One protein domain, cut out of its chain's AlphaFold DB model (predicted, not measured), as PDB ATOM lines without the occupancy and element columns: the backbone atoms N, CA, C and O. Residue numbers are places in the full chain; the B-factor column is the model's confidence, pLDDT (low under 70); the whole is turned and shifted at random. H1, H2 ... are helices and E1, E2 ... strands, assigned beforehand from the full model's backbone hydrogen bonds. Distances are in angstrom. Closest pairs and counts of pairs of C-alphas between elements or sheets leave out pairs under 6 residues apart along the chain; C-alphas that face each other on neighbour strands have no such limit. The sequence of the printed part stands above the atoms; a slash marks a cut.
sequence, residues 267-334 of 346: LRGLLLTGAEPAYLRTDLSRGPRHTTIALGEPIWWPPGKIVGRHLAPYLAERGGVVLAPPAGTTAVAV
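What this domain is: This is residues 267 to 334 of the 346 residues of the protein "Pyr_redox_2 domain-containing protein" of Actinobacteria bacterium (UniProt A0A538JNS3). Little regular structure is found here: a three-strand sheet stands at one end, one short helix at the other, and loop residues 296 to 310 join them. Residues 320 to 334 lead back from the helix to the joining loop, 332 to 333 pairing parallel with 300 to 301. The 68 printed residues hold E1, E2, E3, then H1, a mixed class with 25 residues in named elements; the whole is compact, radius of gyration of the C-alphas 12.3 A, spanning 35 by 28 by 23 A.

Where its parts are: Find C-alpha 267 at (13.601, 15.526, 39.510); E1 runs to 271, 12.7 A. E2, residues 278 to 283, covers 17.0 A, and E3, 291 to 295, 13.7 A. H1, 311 to 319, covers 12.2 A, ending at (29.119, 2.842, 29.590).

How they stand to each other: E1, E2 and E3 form a meander, each strand the antiparallel neighbour of the one before. Look at hairpin E1 and E2, 170 degrees: N 269 and O 280 are 2.8 A apart, within hydrogen-bond range. In hairpin E2 and E3, 169 degrees, N 281 and O 292 are 2.9 A apart, also within range. H1 is not on the sheet and is apart from E1 and E2; every O i to N i+4 pair in it is within hydrogen-bond range.

The domain as a whole: The farthest C-alphas, Gly 287 and Gly 320, are 35.6 A apart. The printed part has no cut; E3 to H1 is a long link. The model's pLDDT is under 70 at 287 to 290 and 319 to 334.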
ATOM      1  N   LEU A 267      13.385  15.303  40.931       92.81
ATOM      2  CA  LEU A 267      13.601  15.526  39.510       92.81
ATOM      3  C   LEU A 267      15.027  16.027  39.269       92.81
ATOM      4  O   LEU A 267      15.505  16.954  39.924       92.81
ATOM      5  N   ARG A 268      15.712  15.390  38.317       92.38
ATOM      6  CA  ARG A 268      17.080  15.724  37.906       92.38
ATOM      7  C   ARG A 268      17.139  15.825  36.389       92.38
ATOM      8  O   ARG A 268      16.677  14.916  35.698       92.38
ATOM      9  N   GLY A 269      17.696  16.918  35.888       91.62
ATOM     10  CA  GLY A 269      17.875  17.187  34.468       91.62
ATOM     11  C   GLY A 269      19.320  17.556  34.177       91.62
ATOM     12  O   GLY A 269      19.833  18.508  34.749       91.62
ATOM     13  N   LEU A 270      19.967  16.805  33.292       92.12
ATOM     14  CA  LEU A 270      21.227  17.208  32.674       92.12
ATOM     15  C   LEU A 270      20.881  17.807  31.313       92.12
ATOM     16  O   LEU A 270      20.489  17.059  30.420       92.12
ATOM     17  N   LEU A 271      20.979  19.130  31.200       92.75
ATOM     18  CA  LEU A 271      20.722  19.888  29.982       92.75
ATOM     19  C   LEU A 271      22.029  20.040  29.196       92.75
ATOM     20  O   LEU A 271      22.971  20.690  29.653       92.75
ATOM     21  N   LEU A 272      22.077  19.449  28.005       91.25
ATOM     22  CA  LEU A 272      23.152  19.671  27.044       91.25
ATOM     23  C   LEU A 272      22.953  21.015  26.330       91.25
ATOM     24  O   LEU A 272      21.918  21.241  25.707       91.25
ATOM     25  N   THR A 273      23.950  21.897  26.415       88.00
ATOM     26  CA  THR A 273      23.844  23.297  25.958       88.00
ATOM     27  C   THR A 273      24.631  23.593  24.677       88.00
ATOM     28  O   THR A 273      24.613  24.726  24.196       88.00
ATOM     29  N   GLY A 274      25.387  22.619  24.159       83.19
ATOM     30  CA  GLY A 274      26.419  22.852  23.137       83.19
ATOM     31  C   GLY A 274      27.707  23.488  23.685       83.19
ATOM     32  O   GLY A 274      28.658  23.666  22.938       83.19
ATOM     33  N   ALA A 275      27.747  23.801  24.982       84.38
ATOM     34  CA  ALA A 275      28.918  24.244  25.733       84.38
ATOM     35  C   ALA A 275      28.972  23.454  27.059       84.38
ATOM     36  O   ALA A 275      28.652  22.263  27.081       84.38
ATOM     37  N   GLU A 276      29.321  24.112  28.169       86.38
ATOM     38  CA  GLU A 276      29.233  23.522  29.507       86.38
ATOM     39  C   GLU A 276      27.799  23.039  29.810       86.38
ATOM     40  O   GLU A 276      26.837  23.805  29.646       86.38
ATOM     41  N   PRO A 277      27.608  21.777  30.240       88.69
ATOM     42  CA  PRO A 277      26.289  21.258  30.574       88.69
ATOM     43  C   PRO A 277      25.710  21.947  31.813       88.69
ATOM     44  O   PRO A 277      26.441  22.346  32.719       88.69
ATOM     45  N   ALA A 278      24.382  22.022  31.896       89.56
ATOM     46  CA  ALA A 278      23.694  22.506  33.089       89.56
ATOM     47  C   ALA A 278      23.033  21.345  33.845       89.56
ATOM     48  O   ALA A 278      22.236  20.587  33.288       89.56
ATOM     49  N   TYR A 279      23.345  21.226  35.132       90.00
ATOM     50  CA  TYR A 279      22.752  20.263  36.049       90.00
ATOM     51  C   TYR A 279      21.634  20.937  36.835       90.00
ATOM     52  O   TYR A 279      21.855  21.914  37.544       90.00
ATOM     53  N   LEU A 280      20.428  20.394  36.714       91.25
ATOM     54  CA  LEU A 280      19.206  20.896  37.324       91.25
ATOM     55  C   LEU A 280      18.671  19.850  38.299       91.25
ATOM     56  O   LEU A 280      18.544  18.675  37.949       91.25
ATOM     57  N   ARG A 281      18.324  20.262  39.517       91.69
ATOM     58  CA  ARG A 281      17.706  19.399  40.531       91.69
ATOM     59  C   ARG A 281      16.568  20.132  41.221       91.69
ATOM     60  O   ARG A 281      16.728  21.285  41.603       91.69
ATOM     61  N   THR A 282      15.462  19.438  41.452       90.69
ATOM     62  CA  THR A 282      14.363  19.937  42.283       90.69
ATOM     63  C   THR A 282      13.678  18.794  43.032       90.69
ATOM     64  O   THR A 282      13.621  17.661  42.546       90.69
ATOM     65  N   ASP A 283      13.199  19.078  44.239       90.62
ATOM     66  CA  ASP A 283      12.345  18.173  45.008       90.62
ATOM     67  C   ASP A 283      10.877  18.533  44.765       90.62
ATOM     68  O   ASP A 283      10.370  19.524  45.299       90.62
ATOM     69  N   LEU A 284      10.180  17.716  43.970       88.56
ATOM     70  CA  LEU A 284       8.791  17.983  43.597       88.56
ATOM     71  C   LEU A 284       7.820  17.820  44.781       88.56
ATOM     72  O   LEU A 284       6.685  18.279  44.689       88.56
ATOM     73  N   SER A 285       8.246  17.214  45.898       84.38
ATOM     74  CA  SER A 285       7.427  17.077  47.112       84.38
ATOM     75  C   SER A 285       7.467  18.305  48.024       84.38
ATOM     76  O   SER A 285       6.548  18.516  48.812       84.38
ATOM     77  N   ARG A 286       8.510  19.138  47.913       74.88
ATOM     78  CA  ARG A 286       8.732  20.314  48.777       74.88
ATOM     79  C   ARG A 286       8.480  21.650  48.069       74.88
ATOM     80  O   ARG A 286       8.763  22.714  48.618       74.88
ATOM     81  N   GLY A 287       7.929  21.598  46.858       63.16
ATOM     82  CA  GLY A 287       7.642  22.768  46.035       63.16
ATOM     83  C   GLY A 287       8.897  23.447  45.454       63.16
ATOM     84  O   GLY A 287      10.035  23.091  45.770       63.16
ATOM     85  N   PRO A 288       8.719  24.477  44.608       57.88
ATOM     86  CA  PRO A 288       9.773  25.030  43.744       57.88
ATOM     87  C   PRO A 288      10.915  25.770  44.470       57.88
ATOM     88  O   PRO A 288      11.854  26.232  43.819       57.88
ATOM     89  N   ARG A 289      10.864  25.893  45.806       58.56
ATOM     90  CA  ARG A 289      11.889  26.565  46.629       58.56
ATOM     91  C   ARG A 289      13.154  25.723  46.834       58.56
ATOM     92  O   ARG A 289      14.190  26.283  47.173       58.56
ATOM     93  N   HIS A 290      13.099  24.413  46.597       63.81
ATOM     94  CA  HIS A 290      14.233  23.497  46.775       63.81
ATOM     95  C   HIS A 290      14.864  23.107  45.436       63.81
ATOM     96  O   HIS A 290      14.881  21.938  45.050       63.81
ATOM     97  N   THR A 291      15.381  24.114  44.737       74.75
ATOM     98  CA  THR A 291      16.006  23.969  43.422       74.75
ATOM     99  C   THR A 291      17.514  24.167  43.517       74.75
ATOM    100  O   THR A 291      17.985  25.063  44.212       74.75
ATOM    101  N   THR A 292      18.273  23.372  42.767       79.00
ATOM    102  CA  THR A 292      19.709  23.564  42.552       79.00
ATOM    103  C   THR A 292      19.990  23.621  41.054       79.00
ATOM    104  O   THR A 292      19.490  22.781  40.302       79.00
ATOM    105  N   ILE A 293      20.802  24.593  40.637       80.56
ATOM    106  CA  ILE A 293      21.389  24.669  39.300       80.56
ATOM    107  C   ILE A 293      22.908  24.784  39.430       80.56
ATOM    108  O   ILE A 293      23.390  25.578  40.233       80.56
ATOM    109  N   ALA A 294      23.641  24.001  38.644       78.88
ATOM    110  CA  ALA A 294      25.090  24.108  38.505       78.88
ATOM    111  C   ALA A 294      25.480  24.035  37.026       78.88
ATOM    112  O   ALA A 294      24.866  23.291  36.259       78.88
ATOM    113  N   LEU A 295      26.476  24.822  36.623       79.31
ATOM    114  CA  LEU A 295      27.006  24.852  35.258       79.31
ATOM    115  C   LEU A 295      28.379  24.186  35.246       79.31
ATOM    116  O   LEU A 295      29.198  24.499  36.103       79.31
ATOM    117  N   GLY A 296      28.612  23.268  34.307       74.81
ATOM    118  CA  GLY A 296      29.876  22.537  34.136       74.81
ATOM    119  C   GLY A 296      30.173  21.506  35.232       74.81
ATOM    120  O   GLY A 296      30.740  20.451  34.957       74.81
ATOM    121  N   GLU A 297      29.715  21.744  36.460       78.94
ATOM    122  CA  GLU A 297      29.984  20.895  37.617       78.94
ATOM    123  C   GLU A 297      28.833  19.917  37.905       78.94
ATOM    124  O   GLU A 297      27.698  20.341  38.164       78.94
ATOM    125  N   PRO A 298      29.095  18.595  37.904       82.06
ATOM    126  CA  PRO A 298      28.099  17.617  38.302       82.06
ATOM    127  C   PRO A 298      27.674  17.802  39.758       82.06
ATOM    128  O   PRO A 298      28.508  17.892  40.651       82.06
ATOM    129  N   ILE A 299      26.366  17.747  40.012       84.00
ATOM    130  CA  ILE A 299      25.804  17.753  41.378       84.00
ATOM    131  C   ILE A 299      25.315  16.362  41.823       84.00
ATOM    132  O   ILE A 299      24.743  16.209  42.901       84.00
ATOM    133  N   TRP A 300      25.537  15.331  40.998       82.25
ATOM    134  CA  TRP A 300      25.330  13.918  41.331       82.25
ATOM    135  C   TRP A 300      26.340  13.017  40.615       82.25
ATOM    136  O   TRP A 300      26.858  13.376  39.556       82.25
ATOM    137  N   TRP A 301      26.583  11.825  41.167       76.56
ATOM    138  CA  TRP A 301      27.511  10.853  40.585       76.56
ATOM    139  C   TRP A 301      26.971   9.412  40.574       76.56
ATOM    140  O   TRP A 301      26.569   8.930  41.636       76.56
ATOM    141  N   PRO A 302      26.999   8.678  39.438       81.00
ATOM    142  CA  PRO A 302      27.592   9.038  38.137       81.00
ATOM    143  C   PRO A 302      26.837  10.162  37.400       81.00
ATOM    144  O   PRO A 302      25.612  10.229  37.531       81.00
ATOM    145  N   PRO A 303      27.508  11.014  36.596       79.19
ATOM    146  CA  PRO A 303      26.938  12.244  36.029       79.19
ATOM    147  C   PRO A 303      26.078  11.976  34.778       79.19
ATOM    148  O   PRO A 303      26.183  12.644  33.754       79.19
ATOM    149  N   GLY A 304      25.241  10.940  34.827       79.75
ATOM    150  CA  GLY A 304      24.369  10.536  33.727       79.75
ATOM    151  C   GLY A 304      23.018  11.256  33.720       79.75
ATOM    152  O   GLY A 304      22.587  11.826  34.724       79.75
ATOM    153  N   LYS A 305      22.305  11.156  32.586       82.12
ATOM    154  CA  LYS A 305      20.925  11.659  32.416       82.12
ATOM    155  C   LYS A 305      19.879  10.879  33.223       82.12
ATOM    156  O   LYS A 305      18.835  11.427  33.570       82.12
ATOM    157  N   ILE A 306      20.137   9.598  33.496       81.81
ATOM    158  CA  ILE A 306      19.271   8.739  34.310       81.81
ATOM    159  C   ILE A 306      19.957   8.508  35.648       81.81
ATOM    160  O   ILE A 306      21.051   7.950  35.708       81.81
ATOM    161  N   VAL A 307      19.280   8.926  36.712       81.81
ATOM    162  CA  VAL A 307      19.808   8.909  38.071       81.81
ATOM    163  C   VAL A 307      18.928   8.018  38.938       81.81
ATOM    164  O   VAL A 307      17.731   8.264  39.061       81.81
ATOM    165  N   GLY A 308      19.518   6.992  39.548       80.00
ATOM    166  CA  GLY A 308      18.845   6.103  40.493       80.00
ATOM    167  C   GLY A 308      19.843   5.181  41.185       80.00
ATOM    168  O   GLY A 308      20.822   4.773  40.562       80.00
ATOM    169  N   ARG A 309      19.591   4.851  42.458       77.56
ATOM    170  CA  ARG A 309      20.526   4.120  43.335       77.56
ATOM    171  C   ARG A 309      21.092   2.842  42.720       77.56
ATOM    172  O   ARG A 309      22.271   2.557  42.871       77.56
ATOM    173  N   HIS A 310      20.255   2.084  42.017       79.00
ATOM    174  CA  HIS A 310      20.659   0.825  41.385       79.00
ATOM    175  C   HIS A 310      20.902   0.970  39.882       79.00
ATOM    176  O   HIS A 310      21.822   0.366  39.336       79.00
ATOM    177  N   LEU A 311      20.090   1.784  39.202       79.25
ATOM    178  CA  LEU A 311      20.140   1.900  37.747       79.25
ATOM    179  C   LEU A 311      21.340   2.725  37.264       79.25
ATOM    180  O   LEU A 311      21.958   2.353  36.271       79.25
ATOM    181  N   ALA A 312      21.692   3.820  37.943       79.69
ATOM    182  CA  ALA A 312      22.784   4.682  37.494       79.69
ATOM    183  C   ALA A 312      24.155   3.981  37.552       79.69
ATOM    184  O   ALA A 312      24.850   4.025  36.537       79.69
ATOM    185  N   PRO A 313      24.532   3.266  38.636       76.31
ATOM    186  CA  PRO A 313      25.768   2.482  38.646       76.31
ATOM    187  C   PRO A 313      25.789   1.403  37.560       76.31
ATOM    188  O   PRO A 313      26.754   1.297  36.812       76.31
ATOM    189  N   TYR A 314      24.683   0.673  37.389       77.50
ATOM    190  CA  TYR A 314      24.562  -0.352  36.352       77.50
ATOM    191  C   TYR A 314      24.768   0.200  34.930       77.50
ATOM    192  O   TYR A 314      25.424  -0.428  34.095       77.50
ATOM    193  N   LEU A 315      24.206   1.376  34.631       76.50
ATOM    194  CA  LEU A 315      24.397   2.040  33.340       76.50
ATOM    195  C   LEU A 315      25.824   2.574  33.182       76.50
ATOM    196  O   LEU A 315      26.390   2.467  32.096       76.50
ATOM    197  N   ALA A 316      26.408   3.119  34.250       74.62
ATOM    198  CA  ALA A 316      27.769   3.639  34.251       74.62
ATOM    199  C   ALA A 316      28.806   2.536  33.989       74.62
ATOM    200  O   ALA A 316      29.631   2.701  33.095       74.62
ATOM    201  N   GLU A 317      28.698   1.380  34.652       72.12
ATOM    202  CA  GLU A 317      29.562   0.217  34.390       72.12
ATOM    203  C   GLU A 317      29.520  -0.204  32.918       72.12
ATOM    204  O   GLU A 317      30.551  -0.446  32.291       72.12
ATOM    205  N   ARG A 318      28.322  -0.242  32.327       72.38
ATOM    206  CA  ARG A 318      28.131  -0.613  30.916       72.38
ATOM    207  C   ARG A 318      28.611   0.451  29.936       72.38
ATOM    208  O   ARG A 318      28.980   0.113  28.815       72.38
ATOM    209  N   GLY A 319      28.587   1.714  30.347       59.34
ATOM    210  CA  GLY A 319      29.119   2.842  29.590       59.34
ATOM    211  C   GLY A 319      30.625   3.051  29.761       59.34
ATOM    212  O   GLY A 319      31.165   3.954  29.131       59.34
ATOM    213  N   GLY A 320      31.298   2.254  30.604       60.47
ATOM    214  CA  GLY A 320      32.716   2.433  30.934       60.47
ATOM    215  C   GLY A 320      33.004   3.664  31.805       60.47
ATOM    216  O   GLY A 320      34.125   4.162  31.806       60.47
ATOM    217  N   VAL A 321      32.000   4.179  32.518       63.00
ATOM    218  CA  VAL A 321      32.109   5.352  33.396       63.00
ATOM    219  C   VAL A 321      32.566   4.916  34.789       63.00
ATOM    220  O   VAL A 321      32.064   3.940  35.345       63.00
ATOM    221  N   VAL A 322      33.502   5.667  35.374       61.69
ATOM    222  CA  VAL A 322      34.004   5.427  36.733       61.69
ATOM    223  C   VAL A 322      32.895   5.676  37.759       61.69
ATOM    224  O   VAL A 322      32.234   6.711  37.742       61.69
ATOM    225  N   LEU A 323      32.683   4.725  38.670       59.84
ATOM    226  CA  LEU A 323      31.602   4.779  39.660       59.84
ATOM    227  C   LEU A 323      31.902   5.657  40.876       59.84
ATOM    228  O   LEU A 323      30.965   6.117  41.521       59.84
ATOM    229  N   ALA A 324      33.177   5.895  41.181       60.09
ATOM    230  CA  ALA A 324      33.579   6.795  42.252       60.09
ATOM    231  C   ALA A 324      33.665   8.241  41.733       60.09
ATOM    232  O   ALA A 324      34.256   8.455  40.668       60.09
ATOM    233  N   PRO A 325      33.110   9.224  42.462       58.12
ATOM    234  CA  PRO A 325      33.324  10.626  42.140       58.12
ATOM    235  C   PRO A 325      34.827  10.971  42.181       58.12
ATOM    236  O   PRO A 325      35.526  10.501  43.084       58.12
ATOM    237  N   PRO A 326      35.346  11.782  41.239       61.97
ATOM    238  CA  PRO A 326      36.714  12.283  41.297       61.97
ATOM    239  C   PRO A 326      36.967  13.047  42.601       61.97
ATOM    240  O   PRO A 326      36.081  13.747  43.095       61.97
ATOM    241  N   ALA A 327      38.179  12.949  43.150       59.19
ATOM    242  CA  ALA A 327      38.558  13.725  44.327       59.19
ATOM    243  C   ALA A 327      38.335  15.232  44.080       59.19
ATOM    244  O   ALA A 327      38.750  15.757  43.049       59.19
ATOM    245  N   GLY A 328      37.669  15.912  45.019       52.44
ATOM    246  CA  GLY A 328      37.379  17.349  44.937       52.44
ATOM    247  C   GLY A 328      36.044  17.730  44.285       52.44
ATOM    248  O   GLY A 328      35.732  18.915  44.237       52.44
ATOM    249  N   THR A 329      35.225  16.776  43.819       50.44
ATOM    250  CA  THR A 329      33.862  17.096  43.353       50.44
ATOM    251  C   THR A 329      32.890  17.320  44.517       50.44
ATOM    252  O   THR A 329      32.929  16.608  45.521       50.44
ATOM    253  N   THR A 330      31.975  18.279  44.361       58.88
ATOM    254  CA  THR A 330      30.833  18.505  45.266       58.88
ATOM    255  C   THR A 330      29.635  17.598  44.939       58.88
ATOM    256  O   THR A 330      28.607  17.652  45.617       58.88
ATOM    257  N   ALA A 331      29.758  16.744  43.914       51.81
ATOM    258  CA  ALA A 331      28.722  15.815  43.483       51.81
ATOM    259  C   ALA A 331      28.402  14.767  44.556       51.81
ATOM    260  O   ALA A 331      29.275  14.039  45.029       51.81
ATOM    261  N   VAL A 332      27.117  14.602  44.866       58.25
ATOM    262  CA  VAL A 332      26.668  13.547  45.781       58.25
ATOM    263  C   VAL A 332      26.549  12.228  45.008       58.25
ATOM    264  O   VAL A 332      25.829  12.151  44.006       58.25
ATOM    265  N   ALA A 333      27.228  11.169  45.460       58.91
ATOM    266  CA  ALA A 333      27.001   9.817  44.940       58.91
ATOM    267  C   ALA A 333      25.517   9.453  45.099       58.91
ATOM    268  O   ALA A 333      24.918   9.775  46.124       58.91
ATOM    269  N   VAL A 334      24.894   8.851  44.082       55.84
ATOM    270  CA  VAL A 334      23.429   8.684  44.048       55.84
ATOM    271  C   VAL A 334      22.906   7.937  45.292       55.84
ATOM    272  O   VAL A 334      22.963   6.714  45.366       55.84
TER     273      VAL A 334